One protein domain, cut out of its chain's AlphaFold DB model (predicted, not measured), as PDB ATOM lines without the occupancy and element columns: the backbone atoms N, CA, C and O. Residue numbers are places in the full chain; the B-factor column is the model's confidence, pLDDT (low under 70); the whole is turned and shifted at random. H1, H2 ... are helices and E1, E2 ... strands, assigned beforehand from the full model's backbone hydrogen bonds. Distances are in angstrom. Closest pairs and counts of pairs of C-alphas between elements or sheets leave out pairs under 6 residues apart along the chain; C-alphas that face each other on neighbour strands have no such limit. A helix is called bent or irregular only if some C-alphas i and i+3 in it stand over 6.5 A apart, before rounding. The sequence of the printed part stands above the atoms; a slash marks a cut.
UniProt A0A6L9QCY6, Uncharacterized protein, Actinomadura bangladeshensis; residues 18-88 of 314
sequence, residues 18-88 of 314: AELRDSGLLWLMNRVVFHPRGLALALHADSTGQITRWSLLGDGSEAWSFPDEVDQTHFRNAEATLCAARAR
ATOM      1  N   ALA A  18       1.495  51.458 -26.966       86.25
ATOM      2  CA  ALA A  18       2.666  50.665 -26.577       86.25
ATOM      3  C   ALA A  18       3.582  51.410 -25.590       86.25
ATOM      4  O   ALA A  18       4.113  50.809 -24.658       86.25
ATOM      5  N   GLU A  19       3.682  52.734 -25.728       90.88
ATOM      6  CA  GLU A  19       4.479  53.575 -24.842       90.88
ATOM      7  C   GLU A  19       3.931  53.567 -23.411       90.88
ATOM      8  O   GLU A  19       4.712  53.662 -22.471       90.88
ATOM      9  N   LEU A  20       2.620  53.380 -23.199       91.50
ATOM     10  CA  LEU A  20       2.043  53.284 -21.849       91.50
ATOM     11  C   LEU A  20       2.605  52.094 -21.067       91.50
ATOM     12  O   LEU A  20       2.830  52.205 -19.862       91.50
ATOM     13  N   ARG A  21       2.841  50.960 -21.740       92.75
ATOM     14  CA  ARG A  21       3.438  49.774 -21.115       92.75
ATOM     15  C   ARG A  21       4.897  50.041 -20.758       92.75
ATOM     16  O   ARG A  21       5.299  49.833 -19.616       92.75
ATOM     17  N   ASP A  22       5.665  50.522 -21.730       93.56
ATOM     18  CA  ASP A  22       7.120  50.619 -21.605       93.56
ATOM     19  C   ASP A  22       7.536  51.767 -20.661       93.56
ATOM     20  O   ASP A  22       8.467  51.620 -19.869       93.56
ATOM     21  N   SER A  23       6.773  52.867 -20.643       96.06
ATOM     22  CA  SER A  23       6.952  54.000 -19.716       96.06
ATOM     23  C   SER A  23       6.535  53.711 -18.270       96.06
ATOM     24  O   SER A  23       6.730  54.552 -17.400       96.06
ATOM     25  N   GLY A  24       5.922  52.557 -17.986       96.44
ATOM     26  CA  GLY A  24       5.363  52.254 -16.664       96.44
ATOM     27  C   GLY A  24       4.068  53.010 -16.335       96.44
ATOM     28  O   GLY A  24       3.494  52.796 -15.270       96.44
ATOM     29  N   LEU A  25       3.539  53.847 -17.236       96.06
ATOM     30  CA  LEU A  25       2.280  54.563 -16.998       96.06
ATOM     31  C   LEU A  25       1.078  53.619 -16.887       96.06
ATOM     32  O   LEU A  25       0.201  53.848 -16.058       96.06
ATOM     33  N   LEU A  26       1.049  52.529 -17.659       95.75
ATOM     34  CA  LEU A  26       0.016  51.497 -17.529       95.75
ATOM     35  C   LEU A  26       0.065  50.834 -16.147       95.75
ATOM     36  O   LEU A  26      -0.979  50.612 -15.536       95.75
ATOM     37  N   TRP A  27       1.271  50.541 -15.654       97.38
ATOM     38  CA  TRP A  27       1.460  50.023 -14.301       97.38
ATOM     39  C   TRP A  27       0.943  51.021 -13.267       97.38
ATOM     40  O   TRP A  27       0.168  50.627 -12.404       97.38
ATOM     41  N   LEU A  28       1.270  52.310 -13.402       97.69
ATOM     42  CA  LEU A  28       0.825  53.350 -12.473       97.69
ATOM     43  C   LEU A  28      -0.705  53.481 -12.455       97.69
ATOM     44  O   LEU A  28      -1.312  53.514 -11.385       97.69
ATOM     45  N   MET A  29      -1.342  53.498 -13.632       97.44
ATOM     46  CA  MET A  29      -2.804  53.507 -13.755       97.44
ATOM     47  C   MET A  29      -3.423  52.287 -13.071       97.44
ATOM     48  O   MET A  29      -4.356  52.426 -12.281       97.44
ATOM     49  N   ASN A  30      -2.886  51.092 -13.331       97.62
ATOM     50  CA  ASN A  30      -3.349  49.867 -12.691       97.62
ATOM     51  C   ASN A  30      -3.164  49.905 -11.179       97.62
ATOM     52  O   ASN A  30      -4.128  49.680 -10.456       97.62
ATOM     53  N   ARG A  31      -1.982  50.278 -10.696       97.06
ATOM     54  CA  ARG A  31      -1.638  50.296  -9.275       97.06
ATOM     55  C   ARG A  31      -2.481  51.284  -8.469       97.06
ATOM     56  O   ARG A  31      -2.917  50.940  -7.376       97.06
ATOM     57  N   VAL A  32      -2.711  52.487  -8.998       97.12
ATOM     58  CA  VAL A  32      -3.376  53.583  -8.270       97.12
ATOM     59  C   VAL A  32      -4.891  53.581  -8.478       97.12
ATOM     60  O   VAL A  32      -5.649  53.826  -7.539       97.12
ATOM     61  N   VAL A  33      -5.357  53.313  -9.700       96.94
ATOM     62  CA  VAL A  33      -6.775  53.475 -10.055       96.94
ATOM     63  C   VAL A  33      -7.524  52.148  -9.991       96.94
ATOM     64  O   VAL A  33      -8.569  52.074  -9.339       96.94
ATOM     65  N   PHE A  34      -7.018  51.102 -10.643       97.81
ATOM     66  CA  PHE A  34      -7.803  49.884 -10.874       97.81
ATOM     67  C   PHE A  34      -7.629  48.829  -9.772       97.81
ATOM     68  O   PHE A  34      -8.619  48.344  -9.226       97.81
ATOM     69  N   HIS A  35      -6.395  48.526  -9.376       97.25
ATOM     70  CA  HIS A  35      -6.066  47.456  -8.433       97.25
ATOM     71  C   HIS A  35      -6.746  47.599  -7.062       97.25
ATOM     72  O   HIS A  35      -7.300  46.604  -6.588       97.25
ATOM     73  N   PRO A  36      -6.820  48.796  -6.434       97.25
ATOM     74  CA  PRO A  36      -7.529  48.970  -5.160       97.25
ATOM     75  C   PRO A  36      -9.045  48.738  -5.251       97.25
ATOM     76  O   PRO A  36      -9.737  48.710  -4.231       97.25
ATOM     77  N   ARG A  37      -9.577  48.633  -6.472       97.00
ATOM     78  CA  ARG A  37     -10.986  48.363  -6.775       97.00
ATOM     79  C   ARG A  37     -11.196  46.952  -7.311       97.00
ATOM     80  O   ARG A  37     -12.270  46.698  -7.828       97.00
ATOM     81  N   GLY A  38     -10.183  46.089  -7.248       97.38
ATOM     82  CA  GLY A  38     -10.234  44.722  -7.763       97.38
ATOM     83  C   GLY A  38     -10.400  44.611  -9.273       97.38
ATOM     84  O   GLY A  38     -11.021  43.671  -9.768       97.38
ATOM     85  N   LEU A  39      -9.871  45.600  -9.995       98.19
ATOM     86  CA  LEU A  39      -9.888  45.666 -11.449       98.19
ATOM     87  C   LEU A  39      -8.460  45.826 -11.982       98.19
ATOM     88  O   LEU A  39      -7.577  46.319 -11.281       98.19
ATOM     89  N   ALA A  40      -8.238  45.484 -13.249       97.75
ATOM     90  CA  ALA A  40      -6.987  45.776 -13.948       97.75
ATOM     91  C   ALA A  40      -7.215  46.029 -15.442       97.75
ATOM     92  O   ALA A  40      -7.896  45.270 -16.125       97.75
ATOM     93  N   LEU A  41      -6.616  47.085 -15.979       97.25
ATOM     94  CA  LEU A  41      -6.563  47.363 -17.407       97.25
ATOM     95  C   LEU A  41      -5.478  46.500 -18.064       97.25
ATOM     96  O   LEU A  41      -4.288  46.649 -17.782       97.25
ATOM     97  N   ALA A  42      -5.886  45.627 -18.981       96.00
ATOM     98  CA  ALA A  42      -5.000  44.777 -19.765       96.00
ATOM     99  C   ALA A  42      -4.970  45.211 -21.233       96.00
ATOM    100  O   ALA A  42      -6.004  45.476 -21.847       96.00
ATOM    101  N   LEU A  43      -3.771  45.235 -21.812       95.00
ATOM    102  CA  LEU A  43      -3.549  45.468 -23.237       95.00
ATOM    103  C   LEU A  43      -3.188  44.134 -23.892       95.00
ATOM    104  O   LEU A  43      -2.262  43.456 -23.452       95.00
ATOM    105  N   HIS A  44      -3.918  43.748 -24.935       94.00
ATOM    106  CA  HIS A  44      -3.663  42.517 -25.679       94.00
ATOM    107  C   HIS A  44      -2.823  42.850 -26.900       94.00
ATOM    108  O   HIS A  44      -3.213  43.689 -27.717       94.00
ATOM    109  N   ALA A  45      -1.695  42.164 -27.028       93.50
ATOM    110  CA  ALA A  45      -0.846  42.241 -28.200       93.50
ATOM    111  C   ALA A  45      -1.024  40.999 -29.082       93.50
ATOM    112  O   ALA A  45      -1.328  39.915 -28.581       93.50
ATOM    113  N   ASP A  46      -0.853  41.163 -30.390       95.50
ATOM    114  CA  ASP A  46      -0.720  40.036 -31.310       95.50
ATOM    115  C   ASP A  46       0.674  39.383 -31.216       95.50
ATOM    116  O   ASP A  46       1.510  39.748 -30.385       95.50
ATOM    117  N   SER A  47       0.943  38.402 -32.081       95.94
ATOM    118  CA  SER A  47       2.227  37.690 -32.125       95.94
ATOM    119  C   SER A  47       3.422  38.566 -32.513       95.94
ATOM    120  O   SER A  47       4.561  38.150 -32.310       95.94
ATOM    121  N   THR A  48       3.190  39.765 -33.052       94.56
ATOM    122  CA  THR A  48       4.239  40.737 -33.396       94.56
ATOM    123  C   THR A  48       4.503  41.735 -32.268       94.56
ATOM    124  O   THR A  48       5.427  42.541 -32.356       94.56
ATOM    125  N   GLY A  49       3.712  41.680 -31.191       88.56
ATOM    126  CA  GLY A  49       3.774  42.633 -30.088       88.56
ATOM    127  C   GLY A  49       2.973  43.913 -30.336       88.56
ATOM    128  O   GLY A  49       3.012  44.813 -29.493       88.56
ATOM    129  N   GLN A  50       2.226  44.008 -31.442       89.75
ATOM    130  CA  GLN A  50       1.346  45.142 -31.705       89.75
ATOM    131  C   GLN A  50       0.078  45.024 -30.859       89.75
ATOM    132  O   GLN A  50      -0.586  43.990 -30.842       89.75
ATOM    133  N   ILE A  51      -0.286  46.101 -30.163       92.50
ATOM    134  CA  ILE A  51      -1.495  46.134 -29.336       92.50
ATOM    135  C   ILE A  51      -2.722  46.209 -30.245       92.50
ATOM    136  O   ILE A  51      -2.883  47.167 -30.998       92.50
ATOM    137  N   THR A  52      -3.585  45.199 -30.164       94.50
ATOM    138  CA  THR A  52      -4.773  45.050 -31.022       94.50
ATOM    139  C   THR A  52      -6.072  45.372 -30.298       94.50
ATOM    140  O   THR A  52      -7.045  45.782 -30.926       94.50
ATOM    141  N   ARG A  53      -6.109  45.197 -28.973       95.19
ATOM    142  CA  ARG A  53      -7.287  45.477 -28.141       95.19
ATOM    143  C   ARG A  53      -6.891  45.714 -26.685       95.19
ATOM    144  O   ARG A  53      -5.777  45.405 -26.270       95.19
ATOM    145  N   TRP A  54      -7.838  46.196 -25.895       95.81
ATOM    146  CA  TRP A  54      -7.727  46.303 -24.443       95.81
ATOM    147  C   TRP A  54      -8.940  45.648 -23.777       95.81
ATOM    148  O   TRP A  54      -9.982  45.471 -24.409       95.81
ATOM    149  N   SER A  55      -8.800  45.250 -22.517       97.19
ATOM    150  CA  SER A  55      -9.903  44.752 -21.694       97.19
ATOM    151  C   SER A  55      -9.715  45.162 -20.243       97.19
ATOM    152  O   SER A  55      -8.584  45.313 -19.785       97.19
ATOM    153  N   LEU A  56     -10.815  45.270 -19.505       97.81
ATOM    154  CA  LEU A  56     -10.785  45.367 -18.053       97.81
ATOM    155  C   LEU A  56     -10.928  43.958 -17.467       97.81
ATOM    156  O   LEU A  56     -11.810  43.205 -17.874       97.81
ATOM    157  N   LEU A  57     -10.021  43.588 -16.575       97.62
ATOM    158  CA  LEU A  57     -10.000  42.321 -15.859       97.62
ATOM    159  C   LEU A  57     -10.477  42.532 -14.421       97.62
ATOM    160  O   LEU A  57     -10.344  43.635 -13.894       97.62
ATOM    161  N   GLY A  58     -10.970  41.462 -13.798       96.50
ATOM    162  CA  GLY A  58     -11.491  41.474 -12.431       96.50
ATOM    163  C   GLY A  58     -12.999  41.718 -12.357       96.50
ATOM    164  O   GLY A  58     -13.629  42.140 -13.325       96.50
ATOM    165  N   ASP A  59     -13.573  41.414 -11.198       96.81
ATOM    166  CA  ASP A  59     -14.990  41.609 -10.864       96.81
ATOM    167  C   ASP A  59     -15.195  42.660  -9.757       96.81
ATOM    168  O   ASP A  59     -16.319  42.941  -9.343       96.81
ATOM    169  N   GLY A  60     -14.094  43.247  -9.286       96.62
ATOM    170  CA  GLY A  60     -14.060  44.245  -8.233       96.62
ATOM    171  C   GLY A  60     -14.210  43.723  -6.804       96.62
ATOM    172  O   GLY A  60     -14.320  44.531  -5.880       96.62
ATOM    173  N   SER A  61     -14.208  42.403  -6.599       94.25
ATOM    174  CA  SER A  61     -14.396  41.803  -5.273       94.25
ATOM    175  C   SER A  61     -13.132  41.821  -4.406       94.25
ATOM    176  O   SER A  61     -13.215  42.065  -3.201       94.25
ATOM    177  N   GLU A  62     -11.961  41.616  -5.009       93.31
ATOM    178  CA  GLU A  62     -10.676  41.486  -4.317       93.31
ATOM    179  C   GLU A  62      -9.617  42.359  -4.980       93.31
ATOM    180  O   GLU A  62      -9.541  42.423  -6.203       93.31
ATOM    181  N   ALA A  63      -8.793  43.031  -4.175       94.75
ATOM    182  CA  ALA A  63      -7.740  43.903  -4.674       94.75
ATOM    183  C   ALA A  63      -6.647  43.116  -5.411       94.75
ATOM    184  O   ALA A  63      -6.258  42.027  -5.004       94.75
ATOM    185  N   TRP A  64      -6.124  43.699  -6.489       96.50
ATOM    186  CA  TRP A  64      -5.053  43.089  -7.278       96.50
ATOM    187  C   TRP A  64      -3.687  43.628  -6.850       96.50
ATOM    188  O   TRP A  64      -3.542  44.784  -6.448       96.50
ATOM    189  N   SER A  65      -2.647  42.816  -6.998       93.88
ATOM    190  CA  SER A  65      -1.259  43.232  -6.797       93.88
ATOM    191  C   SER A  65      -0.374  42.686  -7.907       93.88
ATOM    192  O   SER A  65      -0.621  41.610  -8.449       93.88
ATOM    193  N   PHE A  66       0.667  43.440  -8.255       93.69
ATOM    194  CA  PHE A  66       1.746  42.900  -9.073       93.69
ATOM    195  C   PHE A  66       2.692  42.068  -8.196       93.69
ATOM    196  O   PHE A  66       2.801  42.354  -7.004       93.69
ATOM    197  N   PRO A  67       3.381  41.063  -8.763       95.56
ATOM    198  CA  PRO A  67       4.547  40.461  -8.122       95.56
ATOM    199  C   PRO A  67       5.623  41.517  -7.838       95.56
ATOM    200  O   PRO A  67       5.769  42.462  -8.617       95.56
ATOM    201  N   ASP A  68       6.399  41.341  -6.769       94.19
ATOM    202  CA  ASP A  68       7.370  42.338  -6.297       94.19
ATOM    203  C   ASP A  68       8.400  42.731  -7.371       94.19
ATOM    204  O   ASP A  68       8.748  43.907  -7.507       94.19
ATOM    205  N   GLU A  69       8.859  41.776  -8.187       93.50
ATOM    206  CA  GLU A  69       9.838  42.037  -9.251       93.50
ATOM    207  C   GLU A  69       9.269  42.953 -10.348       93.50
ATOM    208  O   GLU A  69       9.962  43.824 -10.891       93.50
ATOM    209  N   VAL A  70       7.986  42.761 -10.658       91.81
ATOM    210  CA  VAL A  70       7.227  43.559 -11.627       91.81
ATOM    211  C   VAL A  70       6.949  44.942 -11.036       91.81
ATOM    212  O   VAL A  70       7.145  45.947 -11.724       91.81
ATOM    213  N   ASP A  71       6.564  45.005  -9.758       92.56
ATOM    214  CA  ASP A  71       6.221  46.253  -9.070       92.56
ATOM    215  C   ASP A  71       7.419  47.210  -9.033       92.56
ATOM    216  O   ASP A  71       7.306  48.359  -9.459       92.56
ATOM    217  N   GLN A  72       8.607  46.729  -8.644       94.31
ATOM    218  CA  GLN A  72       9.805  47.573  -8.572       94.31
ATOM    219  C   GLN A  72      10.260  48.095  -9.940       94.31
ATOM    220  O   GLN A  72      10.642  49.261 -10.068       94.31
ATOM    221  N   THR A  73      10.244  47.240 -10.966       95.12
ATOM    222  CA  THR A  73      10.721  47.612 -12.305       95.12
ATOM    223  C   THR A  73       9.818  48.672 -12.925       95.12
ATOM    224  O   THR A  73      10.295  49.702 -13.404       95.12
ATOM    225  N   HIS A  74       8.503  48.459 -12.885       95.06
ATOM    226  CA  HIS A  74       7.571  49.403 -13.485       95.06
ATOM    227  C   HIS A  74       7.384  50.675 -12.659       95.06
ATOM    228  O   HIS A  74       7.170  51.730 -13.260       95.06
ATOM    229  N   PHE A  75       7.544  50.614 -11.331       96.31
ATOM    230  CA  PHE A  75       7.616  51.809 -10.492       96.31
ATOM    231  C   PHE A  75       8.736  52.745 -10.952       96.31
ATOM    232  O   PHE A  75       8.473  53.913 -11.236       96.31
ATOM    233  N   ARG A  76       9.962  52.228 -11.127       97.06
ATOM    234  CA  ARG A  76      11.103  53.033 -11.602       97.06
ATOM    235  C   ARG A  76      10.845  53.651 -12.977       97.06
ATOM    236  O   ARG A  76      11.185  54.809 -13.204       97.06
ATOM    237  N   ASN A  77      10.216  52.908 -13.890       96.81
ATOM    238  CA  ASN A  77       9.873  53.432 -15.217       96.81
ATOM    239  C   ASN A  77       8.826  54.554 -15.134       96.81
ATOM    240  O   ASN A  77       8.978  55.592 -15.787       96.81
ATOM    241  N   ALA A  78       7.786  54.363 -14.317       97.12
ATOM    242  CA  ALA A  78       6.745  55.360 -14.107       97.12
ATOM    243  C   ALA A  78       7.322  56.635 -13.479       97.12
ATOM    244  O   ALA A  78       7.063  57.734 -13.969       97.12
ATOM    245  N   GLU A  79       8.161  56.488 -12.452       97.62
ATOM    246  CA  GLU A  79       8.863  57.590 -11.795       97.62
ATOM    247  C   GLU A  79       9.735  58.370 -12.788       97.62
ATOM    248  O   GLU A  79       9.596  59.589 -12.906       97.62
ATOM    249  N   ALA A  80      10.560  57.681 -13.582       96.75
ATOM    250  CA  ALA A  80      11.384  58.317 -14.610       96.75
ATOM    251  C   ALA A  80      10.536  59.091 -15.637       96.75
ATOM    252  O   ALA A  80      10.880  60.214 -16.022       96.75
ATOM    253  N   THR A  81       9.398  58.528 -16.050       95.62
ATOM    254  CA  THR A  81       8.475  59.167 -16.998       95.62
ATOM    255  C   THR A  81       7.851  60.438 -16.425       95.62
ATOM    256  O   THR A  81       7.792  61.459 -17.122       95.62
ATOM    257  N   LEU A  82       7.417  60.407 -15.162       95.62
ATOM    258  CA  LEU A  82       6.845  61.564 -14.470       95.62
ATOM    259  C   LEU A  82       7.895  62.652 -14.220       95.62
ATOM    260  O   LEU A  82       7.630  63.821 -14.494       95.62
ATOM    261  N   CYS A  83       9.105  62.280 -13.798       95.94
ATOM    262  CA  CYS A  83      10.230  63.204 -13.652       95.94
ATOM    263  C   CYS A  83      10.562  63.898 -14.980       95.94
ATOM    264  O   CYS A  83      10.694  65.121 -15.023       95.94
ATOM    265  N   ALA A  84      10.615  63.151 -16.086       92.81
ATOM    266  CA  ALA A  84      10.846  63.724 -17.410       92.81
ATOM    267  C   ALA A  84       9.698  64.643 -17.865       92.81
ATOM    268  O   ALA A  84       9.935  65.633 -18.555       92.81
ATOM    269  N   ALA A  85       8.449  64.327 -17.511       91.38
ATOM    270  CA  ALA A  85       7.310  65.201 -17.786       91.38
ATOM    271  C   ALA A  85       7.393  66.507 -16.998       91.38
ATOM    272  O   ALA A  85       7.261  67.572 -17.596       91.38
ATOM    273  N   ARG A  86       7.706  66.428 -15.703       93.94
ATOM    274  CA  ARG A  86       7.893  67.595 -14.843       93.94
ATOM    275  C   ARG A  86       9.031  68.487 -15.332       93.94
ATOM    276  O   ARG A  86       8.826  69.678 -15.498       93.94
ATOM    277  N   ALA A  87      10.180  67.908 -15.682       92.69
ATOM    278  CA  ALA A  87      11.308  68.664 -16.227       92.69
ATOM    279  C   ALA A  87      10.957  69.411 -17.528       92.69
ATOM    280  O   ALA A  87      11.442  70.516 -17.748       92.69
ATOM    281  N   ARG A  88      10.093  68.839 -18.384       89.44
ATOM    282  CA  ARG A  88       9.583  69.534 -19.580       89.44
ATOM    283  C   ARG A  88       8.620  70.670 -19.238       89.44
ATOM    284  O   ARG A  88       8.621  71.668 -19.944       89.44
TER     285      ARG A  88
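Overview. This is residues 18 to 88 of the 314 residues of an uncharacterized protein of Actinomadura bangladeshensis (UniProt A0A6L9QCY6). Picture two arms joined by a bridge: a two-stranded antiparallel hairpin, E1 and E2, makes one arm, the long helix H3 makes the other, and the helix H2 spans from H3 to the beginning of E1. The short helix H1 is tucked in between the arms, close to H2 and H3 and near E1, while residues 83 to 88 of H3 stick out. The printed part has 71 residues, with three named helices and two named strands in the order H1, H2, E1, E2, H3; the sheet's order is E1 - E2, and the class is mixed, helices and strands. The whole is only just compact, close to loose, with a radius of gyration of the C-alphas of 13.0 A, and its C-alphas span 38 by 30 by 22 A along the three main axes.

Arrangement. Start at the sheet, where E1, residues 40 to 45, and E2, residues 51 to 57, form a hairpin of antiparallel neighbour strands, with 156 degrees between their N-to-C directions. Look at C-alphas 43 and 54, which face each other at 4.4 A. Across the pair, N 42 and O 55 are 2.8 A apart and N 57 and O 40 are 2.7 A apart, both within hydrogen-bond range. Next find H2, residues 25 to 37, which has 5 pairs of C-alphas within 8 A of E1; the closest are those of Phe 34 and Ala 40, 5.2 A apart. H2 and E2 are apart. From H2 move on to H3, residues 68 to 88: the two touch, with 9 pairs of C-alphas within 8 A, and the closest are those of Leu 25 and Ala 78, 5.4 A apart. H2 touches H3 with its residues 25 to 28 alone, and H3 touches H2 with its residues 74 to 81 alone. The lines of H2 and H3 stand at a steep tilt of 60 degrees and run opposite ways. E1 and H3 are apart. H1, residues 18 to 22, is close to H2 but not clearly touching it, the closest C-alphas being those of Leu 20 and Leu 26 at 5.1 A. H1 is also close to H3 but not clearly touching it, with the C-alphas of Asp 22 and Asn 77 closest at 7.5 A. H1 and E1 are near each other, with 5 pairs of C-alphas within 10 A. Every O i to N i+4 pair is within hydrogen-bond range in H1 and H3, and 6 of 9 are in H2.

Along the chain. Find C-alpha 40 at (-6.987, 45.776, -13.948); from there E1 runs 15.9 A to C-alpha 45, and E2 returns over 16.4 A from C-alpha 51 to C-alpha 57. Go back to C-alpha 18 at (2.666, 50.665, -26.577), where H1, five residues, begins. H2 measures 17.9 A from C-alpha 25 to C-alpha 37, and it is only just irregular: C-alphas 33 and 36 are 6.7 A apart. H3 is the longest helix, 30.3 A from C-alpha 68 to C-alpha 88 at (9.583, 69.534, -19.580).

Size, cuts and confidence. The two C-alphas farthest apart are those of Ser 61 and Arg 88, at 39.4 A. The printed part has no cut. The links from H1 to H2, from H2 to E1 and from E1 to E2 are tight; the link from E2 to H3, ten residues, is short, and no link is long. Residues 83 to 88, which belong to H3, stand free. The mean pLDDT of the printed part is 95.1, and no printed residue of this model is under 70.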